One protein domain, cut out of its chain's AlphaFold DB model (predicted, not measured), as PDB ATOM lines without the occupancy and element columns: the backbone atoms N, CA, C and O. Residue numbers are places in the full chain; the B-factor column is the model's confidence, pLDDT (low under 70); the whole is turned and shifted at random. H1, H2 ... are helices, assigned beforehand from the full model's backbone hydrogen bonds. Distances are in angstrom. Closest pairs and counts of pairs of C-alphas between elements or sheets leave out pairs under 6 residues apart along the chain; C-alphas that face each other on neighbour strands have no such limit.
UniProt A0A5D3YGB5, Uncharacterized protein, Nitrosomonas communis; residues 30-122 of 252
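What this domain is: This is residues 30 to 122 of the 252 residues of an uncharacterized protein of Nitrosomonas communis (UniProt A0A5D3YGB5). Five helices, H1 to H5, fold back and forth in a zigzag around H3, each packing on the one before, and a long strap of residues 104 to 116 then runs from H5 to a small end helix, H6, which touches no helix. The 93 printed residues hold six named helices, H1 to H6 in chain order, and no named strand; the class is all helix. The whole is compact, with a radius of gyration of the C-alphas of 12.5 A and spans of 33 by 29 by 20 A.

Where its parts are: H1, residues 34 to 42, begins at C-alpha 34 (26.043, 79.114, 83.956) and is 12.6 A long. H2, residues 46 to 58, measures 18.1 A; H3, residues 62 to 73, 16.8 A; H4, residues 78 to 90, 18.4 A; H5, residues 94 to 103, 14.2 A. H6, residues 117 to 122, measures 9.9 A and ends at C-alpha 122 (46.167, 62.371, 90.783).

How they stand to each other: H1 and H2 form a helical hairpin and touch, closest at the C-alphas of Gly 37 and Ala 49, 4.2 A, with a shallow tilt of 26 degrees, opposite ways. H2 touches H3, closest at the C-alphas of Phe 53 and Ser 64, 4.9 A. H3, H4 and H5 are an up and down bundle, each running against the one before. The closest C-alphas of H3 and H4, Gly 69 and Ala 81, are 3.9 A apart. H4 and H5 touch at a steep tilt of 39 degrees, closest at the C-alphas of Phe 85 and Ala 96, 4.8 A. H6 is close to H2 but not clearly touching, with the C-alphas of Lys 58 and Pro 117 6.8 A apart; H5 and H6 are apart. In H1 to H5 every O i to N i+4 pair is within hydrogen-bond range; in H6 0 of 2 are, and 1 of 3 O i to N i+3 pairs.

The domain as a whole: The C-alphas of Arg 43 and Arg 122, the two farthest apart, are 37.3 A apart. The printed part has no cut; the link from H5 to H6 is long, the other links tight. Residue 30 and residues 116 to 122 have pLDDT under 70.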
ATOM      1  N   VAL A  30      17.565  74.201  92.318       68.81
ATOM      2  CA  VAL A  30      17.882  74.608  90.953       68.81
ATOM      3  C   VAL A  30      19.245  74.008  90.623       68.81
ATOM      4  O   VAL A  30      20.189  74.213  91.392       68.81
ATOM      5  N   PRO A  31      19.363  73.230  89.534       80.94
ATOM      6  CA  PRO A  31      20.646  72.667  89.153       80.94
ATOM      7  C   PRO A  31      21.668  73.787  88.895       80.94
ATOM      8  O   PRO A  31      21.287  74.899  88.509       80.94
ATOM      9  N   PRO A  32      22.969  73.513  89.086       82.12
ATOM     10  CA  PRO A  32      24.025  74.424  88.671       82.12
ATOM     11  C   PRO A  32      23.820  74.885  87.228       82.12
ATOM     12  O   PRO A  32      23.576  74.073  86.339       82.12
ATOM     13  N   SER A  33      23.873  76.195  86.994       87.25
ATOM     14  CA  SER A  33      23.610  76.771  85.681       87.25
ATOM     15  C   SER A  33      24.479  77.995  85.471       87.25
ATOM     16  O   SER A  33      24.546  78.886  86.321       87.25
ATOM     17  N   PHE A  34      25.127  78.039  84.309       88.81
ATOM     18  CA  PHE A  34      26.043  79.114  83.956       88.81
ATOM     19  C   PHE A  34      25.302  80.449  83.834       88.81
ATOM     20  O   PHE A  34      25.771  81.471  84.326       88.81
ATOM     21  N   THR A  35      24.103  80.434  83.243       92.31
ATOM     22  CA  THR A  35      23.284  81.641  83.064       92.31
ATOM     23  C   THR A  35      22.784  82.193  84.393       92.31
ATOM     24  O   THR A  35      22.741  83.407  84.570       92.31
ATOM     25  N   ILE A  36      22.455  81.319  85.349       89.81
ATOM     26  CA  ILE A  36      22.045  81.739  86.693       89.81
ATOM     27  C   ILE A  36      23.231  82.343  87.442       89.81
ATOM     28  O   ILE A  36      23.074  83.390  88.064       89.81
ATOM     29  N   GLY A  37      24.419  81.739  87.328       89.75
ATOM     30  CA  GLY A  37      25.649  82.309  87.875       89.75
ATOM     31  C   GLY A  37      25.946  83.707  87.323       89.75
ATOM     32  O   GLY A  37      26.253  84.617  88.089       89.75
ATOM     33  N   LEU A  38      25.783  83.918  86.011       93.31
ATOM     34  CA  LEU A  38      25.946  85.242  85.395       93.31
ATOM     35  C   LEU A  38      24.902  86.250  85.891       93.31
ATOM     36  O   LEU A  38      25.264  87.351  86.297       93.31
ATOM     37  N   ALA A  39      23.625  85.866  85.933       92.62
ATOM     38  CA  ALA A  39      22.567  86.728  86.460       92.62
ATOM     39  C   ALA A  39      22.789  87.076  87.945       92.62
ATOM     40  O   ALA A  39      22.426  88.158  88.405       92.62
ATOM     41  N   ALA A  40      23.394  86.172  88.717       89.81
ATOM     42  CA  ALA A  40      23.789  86.437  90.094       89.81
ATOM     43  C   ALA A  40      24.922  87.481  90.172       89.81
ATOM     44  O   ALA A  40      24.801  88.422  90.954       89.81
ATOM     45  N   ILE A  41      25.940  87.411  89.300       91.62
ATOM     46  CA  ILE A  41      26.975  88.460  89.172       91.62
ATOM     47  C   ILE A  41      26.348  89.825  88.863       91.62
ATOM     48  O   ILE A  41      26.683  90.812  89.518       91.62
ATOM     49  N   GLU A  42      25.420  89.897  87.905       94.44
ATOM     50  CA  GLU A  42      24.746  91.153  87.534       94.44
ATOM     51  C   GLU A  42      23.982  91.773  88.711       94.44
ATOM     52  O   GLU A  42      23.981  92.991  88.899       94.44
ATOM     53  N   ARG A  43      23.386  90.927  89.556       96.00
ATOM     54  CA  ARG A  43      22.708  91.335  90.793       96.00
ATOM     55  C   ARG A  43      23.657  91.578  91.969       96.00
ATOM     56  O   ARG A  43      23.179  91.924  93.046       96.00
ATOM     57  N   LYS A  44      24.971  91.422  91.774       93.31
ATOM     58  CA  LYS A  44      26.008  91.459  92.822       93.31
ATOM     59  C   LYS A  44      25.807  90.411  93.925       93.31
ATOM     60  O   LYS A  44      26.294  90.574  95.039       93.31
ATOM     61  N   ASP A  45      25.106  89.328  93.608       92.69
ATOM     62  CA  ASP A  45      24.933  88.159  94.464       92.69
ATOM     63  C   ASP A  45      26.075  87.166  94.196       92.69
ATOM     64  O   ASP A  45      25.937  86.157  93.495       92.69
ATOM     65  N   PHE A  46      27.259  87.517  94.694       88.81
ATOM     66  CA  PHE A  46      28.487  86.765  94.435       88.81
ATOM     67  C   PHE A  46      28.539  85.429  95.181       88.81
ATOM     68  O   PHE A  46      29.216  84.509  94.724       88.81
ATOM     69  N   GLU A  47      27.790  85.283  96.276       85.94
ATOM     70  CA  GLU A  47      27.646  84.004  96.975       85.94
ATOM     71  C   GLU A  47      26.910  82.994  96.092       85.94
ATOM     72  O   GLU A  47      27.458  81.926  95.796       85.94
ATOM     73  N   THR A  48      25.737  83.358  95.563       86.25
ATOM     74  CA  THR A  48      24.998  82.509  94.618       86.25
ATOM     75  C   THR A  48      25.810  82.249  93.350       86.25
ATOM     76  O   THR A  48      25.879  81.110  92.883       86.25
ATOM     77  N   ALA A  49      26.485  83.268  92.802       87.62
ATOM     78  CA  ALA A  49      27.355  83.097  91.639       87.62
ATOM     79  C   ALA A  49      28.470  82.074  91.906       87.62
ATOM     80  O   ALA A  49      28.663  81.145  91.116       87.62
ATOM     81  N   SER A  50      29.158  82.201  93.046       86.38
ATOM     82  CA  SER A  50      30.242  81.297  93.432       86.38
ATOM     83  C   SER A  50      29.763  79.852  93.555       86.38
ATOM     84  O   SER A  50      30.452  78.951  93.086       86.38
ATOM     85  N   PHE A  51      28.556  79.616  94.079       86.00
ATOM     86  CA  PHE A  51      27.973  78.279  94.152       86.00
ATOM     87  C   PHE A  51      27.784  77.660  92.760       86.00
ATOM     88  O   PHE A  51      28.291  76.569  92.491       86.00
ATOM     89  N   HIS A  52      27.102  78.362  91.848       85.12
ATOM     90  CA  HIS A  52      26.836  77.833  90.507       85.12
ATOM     91  C   HIS A  52      28.129  77.583  89.724       85.12
ATOM     92  O   HIS A  52      28.267  76.536  89.089       85.12
ATOM     93  N   PHE A  53      29.092  78.503  89.790       87.00
ATOM     94  CA  PHE A  53      30.363  78.339  89.091       87.00
ATOM     95  C   PHE A  53      31.274  77.294  89.739       87.00
ATOM     96  O   PHE A  53      31.990  76.618  89.008       87.00
ATOM     97  N   ALA A  54      31.228  77.100  91.061       85.19
ATOM     98  CA  ALA A  54      31.977  76.039  91.737       85.19
ATOM     99  C   ALA A  54      31.536  74.648  91.296       85.19
ATOM    100  O   ALA A  54      32.386  73.800  91.035       85.19
ATOM    101  N   GLU A  55      30.234  74.419  91.160       81.31
ATOM    102  CA  GLU A  55      29.735  73.141  90.656       81.31
ATOM    103  C   GLU A  55      30.128  72.922  89.185       81.31
ATOM    104  O   GLU A  55      30.672  71.872  88.854       81.31
ATOM    105  N   LEU A  56      29.983  73.932  88.320       82.81
ATOM    106  CA  LEU A  56      30.371  73.835  86.902       82.81
ATOM    107  C   LEU A  56      31.893  73.735  86.694       82.81
ATOM    108  O   LEU A  56      32.370  73.122  85.739       82.81
ATOM    109  N   ALA A  57      32.687  74.305  87.598       83.75
ATOM    110  CA  ALA A  57      34.140  74.195  87.577       83.75
ATOM    111  C   ALA A  57      34.624  72.761  87.848       83.75
ATOM    112  O   ALA A  57      35.695  72.385  87.362       83.75
ATOM    113  N   LYS A  58      33.850  71.933  88.571       77.56
ATOM    114  CA  LYS A  58      34.173  70.506  88.782       77.56
ATOM    115  C   LYS A  58      34.145  69.710  87.478       77.56
ATOM    116  O   LYS A  58      34.896  68.749  87.343       77.56
ATOM    117  N   GLU A  59      33.326  70.140  86.522       72.50
ATOM    118  CA  GLU A  59      33.225  69.552  85.181       72.50
ATOM    119  C   GLU A  59      34.344  70.028  84.243       72.50
ATOM    120  O   GLU A  59      34.495  69.525  83.135       72.50
ATOM    121  N   GLY A  60      35.174  70.978  84.686       72.88
ATOM    122  CA  GLY A  60      36.370  71.390  83.951       72.88
ATOM    123  C   GLY A  60      36.165  72.559  83.031       72.88
ATOM    124  O   GLY A  60      37.047  72.868  82.241       72.88
ATOM    125  N   ASN A  61      35.017  73.218  83.147       82.69
ATOM    126  CA  ASN A  61      34.705  74.396  82.374       82.69
ATOM    127  C   ASN A  61      35.639  75.560  82.786       82.69
ATOM    128  O   ASN A  61      35.494  76.091  83.896       82.69
ATOM    129  N   PRO A  62      36.577  75.995  81.922       89.81
ATOM    130  CA  PRO A  62      37.587  76.989  82.300       89.81
ATOM    131  C   PRO A  62      36.968  78.369  82.541       89.81
ATOM    132  O   PRO A  62      37.376  79.088  83.452       89.81
ATOM    133  N   SER A  63      35.905  78.698  81.804       90.94
ATOM    134  CA  SER A  63      35.148  79.938  81.992       90.94
ATOM    135  C   SER A  63      34.413  79.968  83.333       90.94
ATOM    136  O   SER A  63      34.325  81.017  83.967       90.94
ATOM    137  N   SER A  64      33.929  78.819  83.812       89.81
ATOM    138  CA  SER A  64      33.323  78.695  85.142       89.81
ATOM    139  C   SER A  64      34.373  78.845  86.237       89.81
ATOM    140  O   SER A  64      34.127  79.549  87.208       89.81
ATOM    141  N   MET A  65      35.573  78.281  86.061       93.00
ATOM    142  CA  MET A  65      36.694  78.519  86.980       93.00
ATOM    143  C   MET A  65      37.072  80.009  87.045       93.00
ATOM    144  O   MET A  65      37.259  80.542  88.136       93.00
ATOM    145  N   ASN A  66      37.127  80.704  85.902       95.19
ATOM    146  CA  ASN A  66      37.368  82.149  85.866       95.19
ATOM    147  C   ASN A  66      36.267  82.932  86.602       95.19
ATOM    148  O   ASN A  66      36.562  83.756  87.464       95.19
ATOM    149  N   ASN A  67      34.995  82.656  86.309       95.31
ATOM    150  CA  ASN A  67      33.877  83.368  86.935       95.31
ATOM    151  C   ASN A  67      33.743  83.064  88.434       95.31
ATOM    152  O   ASN A  67      33.329  83.932  89.207       95.31
ATOM    153  N   LEU A  68      34.143  81.866  88.865       94.69
ATOM    154  CA  LEU A  68      34.306  81.541  90.278       94.69
ATOM    155  C   LEU A  68      35.397  82.402  90.916       94.69
ATOM    156  O   LEU A  68      35.152  82.994  91.962       94.69
ATOM    157  N   GLY A  69      36.560  82.531  90.270       94.25
ATOM    158  CA  GLY A  69      37.624  83.424  90.726       94.25
ATOM    159  C   GLY A  69      37.148  84.870  90.878       94.25
ATOM    160  O   GLY A  69      37.375  85.490  91.914       94.25
ATOM    161  N   VAL A  70      36.399  85.390  89.898       96.06
ATOM    162  CA  VAL A  70      35.793  86.732  89.974       96.06
ATOM    163  C   VAL A  70      34.838  86.836  91.161       96.06
ATOM    164  O   VAL A  70      34.939  87.774  91.945       96.06
ATOM    165  N   SER A  71      33.940  85.865  91.331       92.06
ATOM    166  CA  SER A  71      32.965  85.874  92.429       92.06
ATOM    167  C   SER A  71      33.651  85.838  93.799       92.06
ATOM    168  O   SER A  71      33.226  86.536  94.711       92.06
ATOM    169  N   LEU A  72      34.745  85.080  93.927       90.81
ATOM    170  CA  LEU A  72      35.549  84.985  95.147       90.81
ATOM    171  C   LEU A  72      36.295  86.286  95.468       90.81
ATOM    172  O   LEU A  72      36.341  86.674  96.633       90.81
ATOM    173  N   LEU A  73      36.825  86.995  94.463       92.31
ATOM    174  CA  LEU A  73      37.411  88.326  94.673       92.31
ATOM    175  C   LEU A  73      36.394  89.311  95.245       92.31
ATOM    176  O   LEU A  73      36.737  90.107  96.112       92.31
ATOM    177  N   MET A  74      35.147  89.245  94.782       93.75
ATOM    178  CA  MET A  74      34.093  90.164  95.215       93.75
ATOM    179  C   MET A  74      33.594  89.907  96.644       93.75
ATOM    180  O   MET A  74      32.867  90.739  97.184       93.75
ATOM    181  N   VAL A  75      33.992  88.788  97.254       88.88
ATOM    182  CA  VAL A  75      33.729  88.446  98.662       88.88
ATOM    183  C   VAL A  75      35.024  88.355  99.483       88.88
ATOM    184  O   VAL A  75      35.085  87.617 100.463       88.88
ATOM    185  N   ASP A  76      36.076  89.072  99.065       88.25
ATOM    186  CA  ASP A  76      37.384  89.161  99.740       88.25
ATOM    187  C   ASP A  76      38.113  87.816  99.955       88.25
ATOM    188  O   ASP A  76      38.959  87.671 100.835       88.25
ATOM    189  N   ARG A  77      37.859  86.813  99.103       84.56
ATOM    190  CA  ARG A  77      38.540  85.502  99.117       84.56
ATOM    191  C   ARG A  77      39.637  85.436  98.056       84.56
ATOM    192  O   ARG A  77      39.601  84.614  97.135       84.56
ATOM    193  N   LYS A  78      40.613  86.341  98.160       89.88
ATOM    194  CA  LYS A  78      41.636  86.584  97.129       89.88
ATOM    195  C   LYS A  78      42.501  85.360  96.820       89.88
ATOM    196  O   LYS A  78      42.727  85.061  95.650       89.88
ATOM    197  N   GLU A  79      42.977  84.645  97.829       86.69
ATOM    198  CA  GLU A  79      43.873  83.494  97.661       86.69
ATOM    199  C   GLU A  79      43.176  82.360  96.901       86.69
ATOM    200  O   GLU A  79      43.753  81.736  96.008       86.69
ATOM    201  N   GLU A  80      41.898  82.137  97.205       84.94
ATOM    202  CA  GLU A  80      41.076  81.150  96.509       84.94
ATOM    203  C   GLU A  80      40.768  81.585  95.078       84.94
ATOM    204  O   GLU A  80      40.799  80.761  94.163       84.94
ATOM    205  N   ALA A  81      40.536  82.879  94.853       90.56
ATOM    206  CA  ALA A  81      40.374  83.406  93.508       90.56
ATOM    207  C   ALA A  81      41.625  83.180  92.647       90.56
ATOM    208  O   ALA A  81      41.512  82.676  91.529       90.56
ATOM    209  N   ILE A  82      42.819  83.476  93.179       93.56
ATOM    210  CA  ILE A  82      44.099  83.245  92.488       93.56
ATOM    211  C   ILE A  82      44.252  81.769  92.123       93.56
ATOM    212  O   ILE A  82      44.625  81.461  90.991       93.56
ATOM    213  N   TYR A  83      43.918  80.853  93.037       90.31
ATOM    214  CA  TYR A  83      43.922  79.418  92.747       90.31
ATOM    215  C   TYR A  83      43.040  79.081  91.535       90.31
ATOM    216  O   TYR A  83      43.496  78.427  90.591       90.31
ATOM    217  N   TRP A  84      41.794  79.558  91.522       92.06
ATOM    218  CA  TRP A  84      40.861  79.271  90.433       92.06
ATOM    219  C   TRP A  84      41.261  79.931  89.113       92.06
ATOM    220  O   TRP A  84      41.128  79.294  88.068       92.06
ATOM    221  N   PHE A  85      41.842  81.133  89.137       94.50
ATOM    222  CA  PHE A  85      42.406  81.754  87.937       94.50
ATOM    223  C   PHE A  85      43.618  80.990  87.403       94.50
ATOM    224  O   PHE A  85      43.714  80.760  86.198       94.50
ATOM    225  N   LYS A  86      44.530  80.537  88.272       93.88
ATOM    226  CA  LYS A  86      45.673  79.703  87.863       93.88
ATOM    227  C   LYS A  86      45.189  78.417  87.209       93.88
ATOM    228  O   LYS A  86      45.663  78.060  86.131       93.88
ATOM    229  N   LYS A  87      44.179  77.774  87.792       89.75
ATOM    230  CA  LYS A  87      43.555  76.577  87.224       89.75
ATOM    231  C   LYS A  87      42.900  76.855  85.869       89.75
ATOM    232  O   LYS A  87      43.202  76.162  84.904       89.75
ATOM    233  N   ALA A  88      42.090  77.907  85.764       92.94
ATOM    234  CA  ALA A  88      41.469  78.329  84.508       92.94
ATOM    235  C   ALA A  88      42.514  78.629  83.412       92.94
ATOM    236  O   ALA A  88      42.362  78.186  82.274       92.94
ATOM    237  N   SER A  89      43.619  79.301  83.761       95.06
ATOM    238  CA  SER A  89      44.740  79.597  82.856       95.06
ATOM    239  C   SER A  89      45.433  78.334  82.336       95.06
ATOM    240  O   SER A  89      45.733  78.241  81.137       95.06
ATOM    241  N   ARG A  90      45.651  77.337  83.208       91.56
ATOM    242  CA  ARG A  90      46.185  76.020  82.813       91.56
ATOM    243  C   ARG A  90      45.275  75.322  81.804       91.56
ATOM    244  O   ARG A  90      45.756  74.724  80.846       91.56
ATOM    245  N   TYR A  91      43.965  75.487  81.956       88.38
ATOM    246  CA  TYR A  91      42.957  75.018  81.007       88.38
ATOM    247  C   TYR A  91      42.762  75.908  79.765       88.38
ATOM    248  O   TYR A  91      41.938  75.602  78.906       88.38
ATOM    249  N   GLY A  92      43.532  76.990  79.633       91.00
ATOM    250  CA  GLY A  92      43.543  77.845  78.445       91.00
ATOM    251  C   GLY A  92      42.617  79.061  78.494       91.00
ATOM    252  O   GLY A  92      42.531  79.766  77.486       91.00
ATOM    253  N   ASP A  93      41.975  79.357  79.629       94.12
ATOM    254  CA  ASP A  93      41.145  80.557  79.775       94.12
ATOM    255  C   ASP A  93      42.004  81.833  79.694       94.12
ATOM    256  O   ASP A  93      42.921  82.054  80.491       94.12
ATOM    257  N   GLN A  94      41.734  82.673  78.692       94.38
ATOM    258  CA  GLN A  94      42.515  83.888  78.440       94.38
ATOM    259  C   GLN A  94      42.161  85.021  79.408       94.38
ATOM    260  O   GLN A  94      43.033  85.820  79.752       94.38
ATOM    261  N   ASN A  95      40.917  85.078  79.891       93.75
ATOM    262  CA  ASN A  95      40.492  86.096  80.852       93.75
ATOM    263  C   ASN A  95      41.171  85.870  82.204       93.75
ATOM    264  O   ASN A  95      41.639  86.824  82.828       93.75
ATOM    265  N   ALA A  96      41.333  84.612  82.606       94.75
ATOM    266  CA  ALA A  96      42.069  84.249  83.804       94.75
ATOM    267  C   ALA A  96      43.549  84.661  83.719       94.75
ATOM    268  O   ALA A  96      44.086  85.218  84.675       94.75
ATOM    269  N   LYS A  97      44.201  84.480  82.560       95.94
ATOM    270  CA  LYS A  97      45.582  84.954  82.327       95.94
ATOM    271  C   LYS A  97      45.708  86.466  82.461       95.94
ATOM    272  O   LYS A  97      46.636  86.950  83.106       95.94
ATOM    273  N   LEU A  98      44.788  87.208  81.843       94.94
ATOM    274  CA  LEU A  98      44.755  88.668  81.932       94.94
ATOM    275  C   LEU A  98      44.528  89.127  83.375       94.94
ATOM    276  O   LEU A  98      45.187  90.063  83.821       94.94
ATOM    277  N   THR A  99      43.662  88.429  84.108       95.44
ATOM    278  CA  THR A  99      43.369  88.715  85.515       95.44
ATOM    279  C   THR A  99      44.591  88.471  86.400       95.44
ATOM    280  O   THR A  99      44.996  89.379  87.119       95.44
ATOM    281  N   LEU A 100      45.261  87.318  86.285       97.31
ATOM    282  CA  LEU A 100      46.508  87.036  87.012       97.31
ATOM    283  C   LEU A 100      47.588  88.077  86.712       97.31
ATOM    284  O   LEU A 100      48.203  88.613  87.631       97.31
ATOM    285  N   LYS A 101      47.756  88.438  85.434       96.94
ATOM    286  CA  LYS A 101      48.694  89.486  85.021       96.94
ATOM    287  C   LYS A 101      48.378  90.831  85.674       96.94
ATOM    288  O   LYS A 101      49.288  91.500  86.150       96.94
ATOM    289  N   ALA A 102      47.104  91.229  85.690       95.81
ATOM    290  CA  ALA A 102      46.659  92.472  86.317       95.81
ATOM    291  C   ALA A 102      46.842  92.453  87.844       95.81
ATOM    292  O   ALA A 102      47.102  93.492  88.443       95.81
ATOM    293  N   MET A 103      46.755  91.272  88.461       95.62
ATOM    294  CA  MET A 103      47.011  91.059  89.885       95.62
ATOM    295  C   MET A 103      48.505  90.968  90.235       95.62
ATOM    296  O   MET A 103      48.838  90.973  91.417       95.62
ATOM    297  N   GLY A 104      49.400  90.905  89.240       97.06
ATOM    298  CA  GLY A 104      50.840  90.722  89.450       97.06
ATOM    299  C   GLY A 104      51.242  89.287  89.811       97.06
ATOM    300  O   GLY A 104      52.330  89.079  90.339       97.06
ATOM    301  N   GLU A 105      50.377  88.312  89.537       96.56
ATOM    302  CA  GLU A 105      50.604  86.893  89.812       96.56
ATOM    303  C   GLU A 105      51.311  86.193  88.644       96.56
ATOM    304  O   GLU A 105      51.209  86.602  87.481       96.56
ATOM    305  N   ASP A 106      52.001  85.090  88.941       94.56
ATOM    306  CA  ASP A 106      52.542  84.211  87.907       94.56
ATOM    307  C   ASP A 106      51.422  83.569  87.076       94.56
ATOM    308  O   ASP A 106      50.351  83.205  87.573       94.56
ATOM    309  N   ILE A 107      51.694  83.427  85.780       95.88
ATOM    310  CA  ILE A 107      50.768  82.821  84.828       95.88
ATOM    311  C   ILE A 107      51.279  81.411  84.519       95.88
ATOM    312  O   ILE A 107      52.310  81.280  83.851       95.88
ATOM    313  N   PRO A 108      50.584  80.352  84.964       91.56
ATOM    314  CA  PRO A 108      51.001  78.990  84.671       91.56
ATOM    315  C   PRO A 108      50.824  78.668  83.175       91.56
ATOM    316  O   PRO A 108      49.957  79.258  82.513       91.56
ATOM    317  N   PRO A 109      51.616  77.726  82.625       88.44
ATOM    318  CA  PRO A 109      51.470  77.288  81.240       88.44
ATOM    319  C   PRO A 109      50.091  76.661  81.013       88.44
ATOM    320  O   PRO A 109      49.507  76.088  81.924       88.44
ATOM    321  N   SER A 110      49.564  76.750  79.790       91.38
ATOM    322  CA  SER A 110      48.277  76.134  79.427       91.38
ATOM    323  C   SER A 110      48.426  74.643  79.113       91.38
ATOM    324  O   SER A 110      48.215  74.209  77.984       91.38
ATOM    325  N   ASP A 111      48.859  73.878  80.106       85.06
ATOM    326  CA  ASP A 111      49.202  72.459  80.022       85.06
ATOM    327  C   ASP A 111      48.004  71.507  80.187       85.06
ATOM    328  O   ASP A 111      48.116  70.327  79.865       85.06
ATOM    329  N   LEU A 112      46.848  72.014  80.629       83.62
ATOM    330  CA  LEU A 112      45.628  71.231  80.859       83.62
ATOM    331  C   LEU A 112      44.554  71.418  79.774       83.62
ATOM    332  O   LEU A 112      43.445  70.905  79.906       83.62
ATOM    333  N   VAL A 113      44.850  72.145  78.695       85.75
ATOM    334  CA  VAL A 113      43.910  72.340  77.578       85.75
ATOM    335  C   VAL A 113      43.472  70.980  77.027       85.75
ATOM    336  O   VAL A 113      44.303  70.119  76.755       85.75
ATOM    337  N   GLY A 114      42.158  70.779  76.894       76.50
ATOM    338  CA  GLY A 114      41.579  69.524  76.402       76.50
ATOM    339  C   GLY A 114      41.582  68.361  77.404       76.50
ATOM    340  O   GLY A 114      41.030  67.306  77.098       76.50
ATOM    341  N   GLN A 115      42.148  68.532  78.604       72.88
ATOM    342  CA  GLN A 115      42.098  67.516  79.658       72.88
ATOM    343  C   GLN A 115      40.791  67.620  80.459       72.88
ATOM    344  O   GLN A 115      40.234  68.699  80.635       72.88
ATOM    345  N   HIS A 116      40.289  66.503  80.985       65.62
ATOM    346  CA  HIS A 116      39.121  66.506  81.875       65.62
ATOM    347  C   HIS A 116      39.573  66.530  83.353       65.62
ATOM    348  O   HIS A 116      40.521  65.815  83.693       65.62
ATOM    349  N   PRO A 117      38.917  67.269  84.274       61.06
ATOM    350  CA  PRO A 117      39.362  67.396  85.674       61.06
ATOM    351  C   PRO A 117      39.418  66.101  86.470       61.06
ATOM    352  O   PRO A 117      40.095  66.042  87.492       61.06
ATOM    353  N   THR A 118      38.737  65.049  86.020       54.75
ATOM    354  CA  THR A 118      38.851  63.717  86.636       54.75
ATOM    355  C   THR A 118      40.272  63.158  86.550       54.75
ATOM    356  O   THR A 118      40.643  62.336  87.381       54.75
ATOM    357  N   GLN A 119      41.099  63.631  85.610       45.19
ATOM    358  CA  GLN A 119      42.516  63.264  85.525       45.19
ATOM    359  C   GLN A 119      43.400  64.045  86.516       45.19
ATOM    360  O   GLN A 119      44.475  63.569  86.872       45.19
ATOM    361  N   LEU A 120      42.918  65.176  87.048       46.97
ATOM    362  CA  LEU A 120      43.646  66.010  88.014       46.97
ATOM    363  C   LEU A 120      43.623  65.489  89.449       46.97
ATOM    364  O   LEU A 120      44.461  65.897  90.249       46.97
ATOM    365  N   GLN A 121      42.705  64.584  89.806       46.81
ATOM    366  CA  GLN A 121      42.673  64.008  91.159       46.81
ATOM    367  C   GLN A 121      43.975  63.270  91.527       46.81
ATOM    368  O   GLN A 121      44.200  62.996  92.703       46.81
ATOM    369  N   ARG A 122      44.844  62.968  90.550       45.91
ATOM    370  CA  ARG A 122      46.167  62.371  90.783       45.91
ATOM    371  C   ARG A 122      47.299  63.361  91.050       45.91
ATOM    372  O   ARG A 122      48.329  62.906  91.536       45.91
TER     373      ARG A 122